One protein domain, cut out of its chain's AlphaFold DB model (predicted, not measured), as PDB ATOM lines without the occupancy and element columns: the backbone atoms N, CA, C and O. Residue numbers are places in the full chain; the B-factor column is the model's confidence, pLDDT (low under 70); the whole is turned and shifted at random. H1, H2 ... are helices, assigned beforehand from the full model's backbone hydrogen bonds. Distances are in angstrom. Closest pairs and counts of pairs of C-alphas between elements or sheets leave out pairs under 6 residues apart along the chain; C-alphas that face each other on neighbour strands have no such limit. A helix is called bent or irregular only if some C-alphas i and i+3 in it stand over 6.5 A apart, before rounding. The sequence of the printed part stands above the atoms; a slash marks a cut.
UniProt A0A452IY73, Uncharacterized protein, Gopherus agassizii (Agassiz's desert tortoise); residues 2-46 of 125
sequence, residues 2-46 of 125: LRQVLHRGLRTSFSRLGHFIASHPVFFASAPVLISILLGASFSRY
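Overview. This is residues 2 to 46 of the 125 residues of an uncharacterized protein of Gopherus agassizii (Agassiz's desert tortoise) (UniProt A0A452IY73). Two long helices, H1 and H2, meet near the single residue between them and open away from each other as a wide V, its arms at a right angle and its far ends free. H1 makes one arm and H2 the other, and the whole lies flat, with spans of 49 by 25 by 6 A along its three main axes. The printed part has 45 residues, with two named helices in the order H1, H2 and no named strand, and its class is all helix. It is extended, with a radius of gyration of the C-alphas of 16.7 A.

Arrangement. H1, residues 2 to 23, is the longest helix by residues, with 22. H2, residues 25 to 45, follows it after a tight link of one residue, His 24. The two helices are close but not clearly touching, with 1 pair of C-alphas within 8 A. Their closest C-alphas are those of Ile 21 and Phe 28, 6.4 A apart. Their lines stand about perpendicular, at 90 degrees, and their centres are 26.6 A apart. Residues 2 to 19, which belong to H1, stand free, and so do residues 30 to 46, of which 30 to 45 belong to H2. In the backbone of H1 every O i to N i+4 pair is within hydrogen-bond range, while in H2 12 of 17 are.

Along the chain. H1 measures 31.7 A from C-alpha 2 at (-19.234, 31.682, -15.570) to C-alpha 23 at (4.608, 20.567, 2.064). H2 measures 32.5 A from its first C-alpha, that of Pro 25, to its last, C-alpha 45 at (29.050, 34.266, -22.671). H2 is neither bent nor irregular, but only just: C-alphas 29 and 32 are 6.4 A apart.

Size, cuts and confidence. The two C-alphas farthest apart are those of Gln 4 and Arg 45, at 49.0 A. The printed part has no cut, and it has no long link between named elements. The mean pLDDT of the printed part is 89.8, and no printed residue is under 70.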
ATOM      1  N   LEU A   2     -20.626  32.035 -15.194       82.19
ATOM      2  CA  LEU A   2     -19.234  31.682 -15.570       82.19
ATOM      3  C   LEU A   2     -18.141  32.232 -14.629       82.19
ATOM      4  O   LEU A   2     -17.258  31.497 -14.196       82.19
ATOM      5  N   ARG A   3     -18.230  33.513 -14.246       82.44
ATOM      6  CA  ARG A   3     -17.243  34.166 -13.365       82.44
ATOM      7  C   ARG A   3     -17.139  33.511 -11.983       82.44
ATOM      8  O   ARG A   3     -16.053  33.457 -11.420       82.44
ATOM      9  N   GLN A   4     -18.249  33.003 -11.446       85.44
ATOM     10  CA  GLN A   4     -18.277  32.341 -10.137       85.44
ATOM     11  C   GLN A   4     -17.635  30.953 -10.197       85.44
ATOM     12  O   GLN A   4     -16.892  30.588  -9.288       85.44
ATOM     13  N   VAL A   5     -17.867  30.210 -11.282       88.50
ATOM     14  CA  VAL A   5     -17.225  28.909 -11.519       88.50
ATOM     15  C   VAL A   5     -15.720  29.088 -11.715       88.50
ATOM     16  O   VAL A   5     -14.942  28.385 -11.073       88.50
ATOM     17  N   LEU A   6     -15.304  30.088 -12.499       92.00
ATOM     18  CA  LEU A   6     -13.893  30.428 -12.692       92.00
ATOM     19  C   LEU A   6     -13.218  30.815 -11.368       92.00
ATOM     20  O   LEU A   6     -12.170  30.274 -11.033       92.00
ATOM     21  N   HIS A   7     -13.839  31.696 -10.575       91.38
ATOM     22  CA  HIS A   7     -13.302  32.085  -9.267       91.38
ATOM     23  C   HIS A   7     -13.174  30.895  -8.319       91.38
ATOM     24  O   HIS A   7     -12.183  30.782  -7.598       91.38
ATOM     25  N   ARG A   8     -14.172  30.008  -8.307       88.38
ATOM     26  CA  ARG A   8     -14.170  28.833  -7.438       88.38
ATOM     27  C   ARG A   8     -13.113  27.822  -7.878       88.38
ATOM     28  O   ARG A   8     -12.417  27.302  -7.014       88.38
ATOM     29  N   GLY A   9     -12.948  27.614  -9.185       89.44
ATOM     30  CA  GLY A   9     -11.913  26.755  -9.765       89.44
ATOM     31  C   GLY A   9     -10.493  27.287  -9.549       89.44
ATOM     32  O   GLY A   9      -9.610  26.538  -9.142       89.44
ATOM     33  N   LEU A  10     -10.270  28.590  -9.738       92.62
ATOM     34  CA  LEU A  10      -8.979  29.224  -9.450       92.62
ATOM     35  C   LEU A  10      -8.656  29.156  -7.958       92.62
ATOM     36  O   LEU A  10      -7.544  28.789  -7.590       92.62
ATOM     37  N   ARG A  11      -9.632  29.438  -7.086       92.69
ATOM     38  CA  ARG A  11      -9.440  29.367  -5.632       92.69
ATOM     39  C   ARG A  11      -9.060  27.959  -5.175       92.69
ATOM     40  O   ARG A  11      -8.145  27.820  -4.370       92.69
ATOM     41  N   THR A  12      -9.737  26.923  -5.668       91.62
ATOM     42  CA  THR A  12      -9.395  25.538  -5.308       91.62
ATOM     43  C   THR A  12      -8.052  25.115  -5.897       91.62
ATOM     44  O   THR A  12      -7.276  24.468  -5.198       91.62
ATOM     45  N   SER A  13      -7.744  25.521  -7.131       90.56
ATOM     46  CA  SER A  13      -6.453  25.251  -7.772       90.56
ATOM     47  C   SER A  13      -5.291  25.886  -7.002       90.56
ATOM     48  O   SER A  13      -4.385  25.179  -6.565       90.56
ATOM     49  N   PHE A  14      -5.358  27.191  -6.717       93.00
ATOM     50  CA  PHE A  14      -4.321  27.890  -5.956       93.00
ATOM     51  C   PHE A  14      -4.213  27.402  -4.513       93.00
ATOM     52  O   PHE A  14      -3.109  27.328  -3.984       93.00
ATOM     53  N   SER A  15      -5.322  27.006  -3.881       92.12
ATOM     54  CA  SER A  15      -5.279  26.414  -2.540       92.12
ATOM     55  C   SER A  15      -4.554  25.065  -2.527       92.12
ATOM     56  O   SER A  15      -3.801  24.796  -1.594       92.12
ATOM     57  N   ARG A  16      -4.754  24.220  -3.549       92.81
ATOM     58  CA  ARG A  16      -4.042  22.939  -3.685       92.81
ATOM     59  C   ARG A  16      -2.567  23.149  -4.011       92.81
ATOM     60  O   ARG A  16      -1.719  22.503  -3.406       92.81
ATOM     61  N   LEU A  17      -2.267  24.082  -4.915       90.62
ATOM     62  CA  LEU A  17      -0.899  24.453  -5.275       90.62
ATOM     63  C   LEU A  17      -0.139  25.023  -4.068       90.62
ATOM     64  O   LEU A  17       0.972  24.591  -3.787       90.62
ATOM     65  N   GLY A  18      -0.761  25.919  -3.301       90.12
ATOM     66  CA  GLY A  18      -0.185  26.461  -2.071       90.12
ATOM     67  C   GLY A  18       0.075  25.382  -1.018       90.12
ATOM     68  O   GLY A  18       1.141  25.375  -0.412       90.12
ATOM     69  N   HIS A  19      -0.845  24.426  -0.848       92.88
ATOM     70  CA  HIS A  19      -0.636  23.294   0.059       92.88
ATOM     71  C   HIS A  19       0.524  22.388  -0.388       92.88
ATOM     72  O   HIS A  19       1.305  21.932   0.441       92.88
ATOM     73  N   PHE A  20       0.676  22.172  -1.697       91.44
ATOM     74  CA  PHE A  20       1.786  21.404  -2.265       91.44
ATOM     75  C   PHE A  20       3.145  22.105  -2.108       91.44
ATOM     76  O   PHE A  20       4.148  21.465  -1.800       91.44
ATOM     77  N   ILE A  21       3.182  23.431  -2.269       90.44
ATOM     78  CA  ILE A  21       4.390  24.233  -2.030       90.44
ATOM     79  C   ILE A  21       4.751  24.217  -0.540       90.44
ATOM     80  O   ILE A  21       5.914  24.028  -0.188       90.44
ATOM     81  N   ALA A  22       3.755  24.364   0.338       90.25
ATOM     82  CA  ALA A  22       3.951  24.367   1.785       90.25
ATOM     83  C   ALA A  22       4.430  23.014   2.336       90.25
ATOM     84  O   ALA A  22       5.130  22.997   3.345       90.25
ATOM     85  N   SER A  23       4.094  21.892   1.687       92.00
ATOM     86  CA  SER A  23       4.608  20.567   2.064       92.00
ATOM     87  C   SER A  23       6.045  20.309   1.594       92.00
ATOM     88  O   SER A  23       6.718  19.459   2.170       92.00
ATOM     89  N   HIS A  24       6.550  21.070   0.614       91.94
ATOM     90  CA  HIS A  24       7.918  20.949   0.087       91.94
ATOM     91  C   HIS A  24       8.659  22.304   0.038       91.94
ATOM     92  O   HIS A  24       9.174  22.698  -1.015       91.94
ATOM     93  N   PRO A  25       8.772  23.031   1.168       87.50
ATOM     94  CA  PRO A  25       9.228  24.423   1.171       87.50
ATOM     95  C   PRO A  25      10.686  24.574   0.715       87.50
ATOM     96  O   PRO A  25      11.019  25.507  -0.008       87.50
ATOM     97  N   VAL A  26      11.556  23.627   1.079       90.00
ATOM     98  CA  VAL A  26      12.988  23.671   0.739       90.00
ATOM     99  C   VAL A  26      13.220  23.474  -0.761       90.00
ATOM    100  O   VAL A  26      14.041  24.174  -1.352       90.00
ATOM    101  N   PHE A  27      12.477  22.567  -1.403       90.94
ATOM    102  CA  PHE A  27      12.593  22.323  -2.844       90.94
ATOM    103  C   PHE A  27      12.132  23.545  -3.646       90.94
ATOM    104  O   PHE A  27      12.845  24.012  -4.528       90.94
ATOM    105  N   PHE A  28      10.984  24.121  -3.284       91.06
ATOM    106  CA  PHE A  28      10.450  25.309  -3.953       91.06
ATOM    107  C   PHE A  28      11.223  26.599  -3.653       91.06
ATOM    108  O   PHE A  28      11.138  27.533  -4.443       91.06
ATOM    109  N   ALA A  29      11.997  26.662  -2.567       91.00
ATOM    110  CA  ALA A  29      12.917  27.769  -2.312       91.00
ATOM    111  C   ALA A  29      14.234  27.620  -3.094       91.00
ATOM    112  O   ALA A  29      14.717  28.578  -3.691       91.00
ATOM    113  N   SER A  30      14.814  26.418  -3.115       93.75
ATOM    114  CA  SER A  30      16.131  26.171  -3.720       93.75
ATOM    115  C   SER A  30      16.088  26.030  -5.243       93.75
ATOM    116  O   SER A  30      16.956  26.575  -5.922       93.75
ATOM    117  N   ALA A  31      15.075  25.366  -5.802       94.12
ATOM    118  CA  ALA A  31      14.953  25.150  -7.243       94.12
ATOM    119  C   ALA A  31      14.952  26.452  -8.073       94.12
ATOM    120  O   ALA A  31      15.777  26.551  -8.984       94.12
ATOM    121  N   PRO A  32      14.115  27.474  -7.791       94.38
ATOM    122  CA  PRO A  32      14.152  28.718  -8.556       94.38
ATOM    123  C   PRO A  32      15.481  29.458  -8.388       94.38
ATOM    124  O   PRO A  32      15.980  29.999  -9.365       94.38
ATOM    125  N   VAL A  33      16.098  29.423  -7.201       95.88
ATOM    126  CA  VAL A  33      17.413  30.043  -6.962       95.88
ATOM    127  C   VAL A  33      18.493  29.378  -7.815       95.88
ATOM    128  O   VAL A  33      19.258  30.069  -8.484       95.88
ATOM    129  N   LEU A  34      18.530  28.044  -7.854       95.75
ATOM    130  CA  LEU A  34      19.479  27.299  -8.683       95.75
ATOM    131  C   LEU A  34      19.261  27.565 -10.175       95.75
ATOM    132  O   LEU A  34      20.228  27.778 -10.902       95.75
ATOM    133  N   ILE A  35      18.005  27.615 -10.625       95.88
ATOM    134  CA  ILE A  35      17.664  27.961 -12.011       95.88
ATOM    135  C   ILE A  35      18.107  29.394 -12.329       95.88
ATOM    136  O   ILE A  35      18.715  29.622 -13.372       95.88
ATOM    137  N   SER A  36      17.865  30.355 -11.436       95.56
ATOM    138  CA  SER A  36      18.303  31.742 -11.607       95.56
ATOM    139  C   SER A  36      19.821  31.861 -11.684       95.56
ATOM    140  O   SER A  36      20.317  32.589 -12.537       95.56
ATOM    141  N   ILE A  37      20.564  31.132 -10.849       94.94
ATOM    142  CA  ILE A  37      22.032  31.115 -10.897       94.94
ATOM    143  C   ILE A  37      22.518  30.475 -12.198       94.94
ATOM    144  O   ILE A  37      23.412  31.017 -12.838       94.94
ATOM    145  N   LEU A  38      21.918  29.362 -12.626       94.12
ATOM    146  CA  LEU A  38      22.275  28.690 -13.877       94.12
ATOM    147  C   LEU A  38      22.035  29.595 -15.095       94.12
ATOM    148  O   LEU A  38      22.902  29.722 -15.960       94.12
ATOM    149  N   LEU A  39      20.878  30.261 -15.144       91.81
ATOM    150  CA  LEU A  39      20.555  31.238 -16.184       91.81
ATOM    151  C   LEU A  39      21.482  32.456 -16.108       91.81
ATOM    152  O   LEU A  39      21.989  32.895 -17.136       91.81
ATOM    153  N   GLY A  40      21.766  32.957 -14.903       89.88
ATOM    154  CA  GLY A  40      22.709  34.049 -14.657       89.88
ATOM    155  C   GLY A  40      24.126  33.722 -15.132       89.88
ATOM    156  O   GLY A  40      24.745  34.519 -15.826       89.88
ATOM    157  N   ALA A  41      24.616  32.514 -14.853       88.88
ATOM    158  CA  ALA A  41      25.913  32.038 -15.325       88.88
ATOM    159  C   ALA A  41      25.970  31.934 -16.859       88.88
ATOM    160  O   ALA A  41      27.026  32.153 -17.456       88.88
ATOM    161  N   SER A  42      24.838  31.668 -17.521       85.75
ATOM    162  CA  SER A  42      24.742  31.660 -18.986       85.75
ATOM    163  C   SER A  42      25.061  33.030 -19.606       85.75
ATOM    164  O   SER A  42      25.687  33.096 -20.668       85.75
ATOM    165  N   PHE A  43      24.760  34.132 -18.905       81.25
ATOM    166  CA  PHE A  43      25.130  35.484 -19.341       81.25
ATOM    167  C   PHE A  43      26.645  35.736 -19.356       81.25
ATOM    168  O   PHE A  43      27.083  36.693 -19.985       81.25
ATOM    169  N   SER A  44      27.476  34.864 -18.770       74.06
ATOM    170  CA  SER A  44      28.939  34.989 -18.865       74.06
ATOM    171  C   SER A  44      29.464  34.905 -20.305       74.06
ATOM    172  O   SER A  44      30.582  35.342 -20.564       74.06
ATOM    173  N   ARG A  45      28.696  34.331 -21.241       73.88
ATOM    174  CA  ARG A  45      29.050  34.266 -22.671       73.88
ATOM    175  C   ARG A  45      28.402  35.370 -23.506       73.88
ATOM    176  O   ARG A  45      28.444  35.300 -24.733       73.88
ATOM    177  N   TYR A  46      27.785  36.360 -22.865       74.25
ATOM    178  CA  TYR A  46      27.186  37.486 -23.564       74.25
ATOM    179  C   TYR A  46      28.282  38.317 -24.240       74.25
ATOM    180  O   TYR A  46      29.108  38.937 -23.574       74.25
TER     181      TYR A  46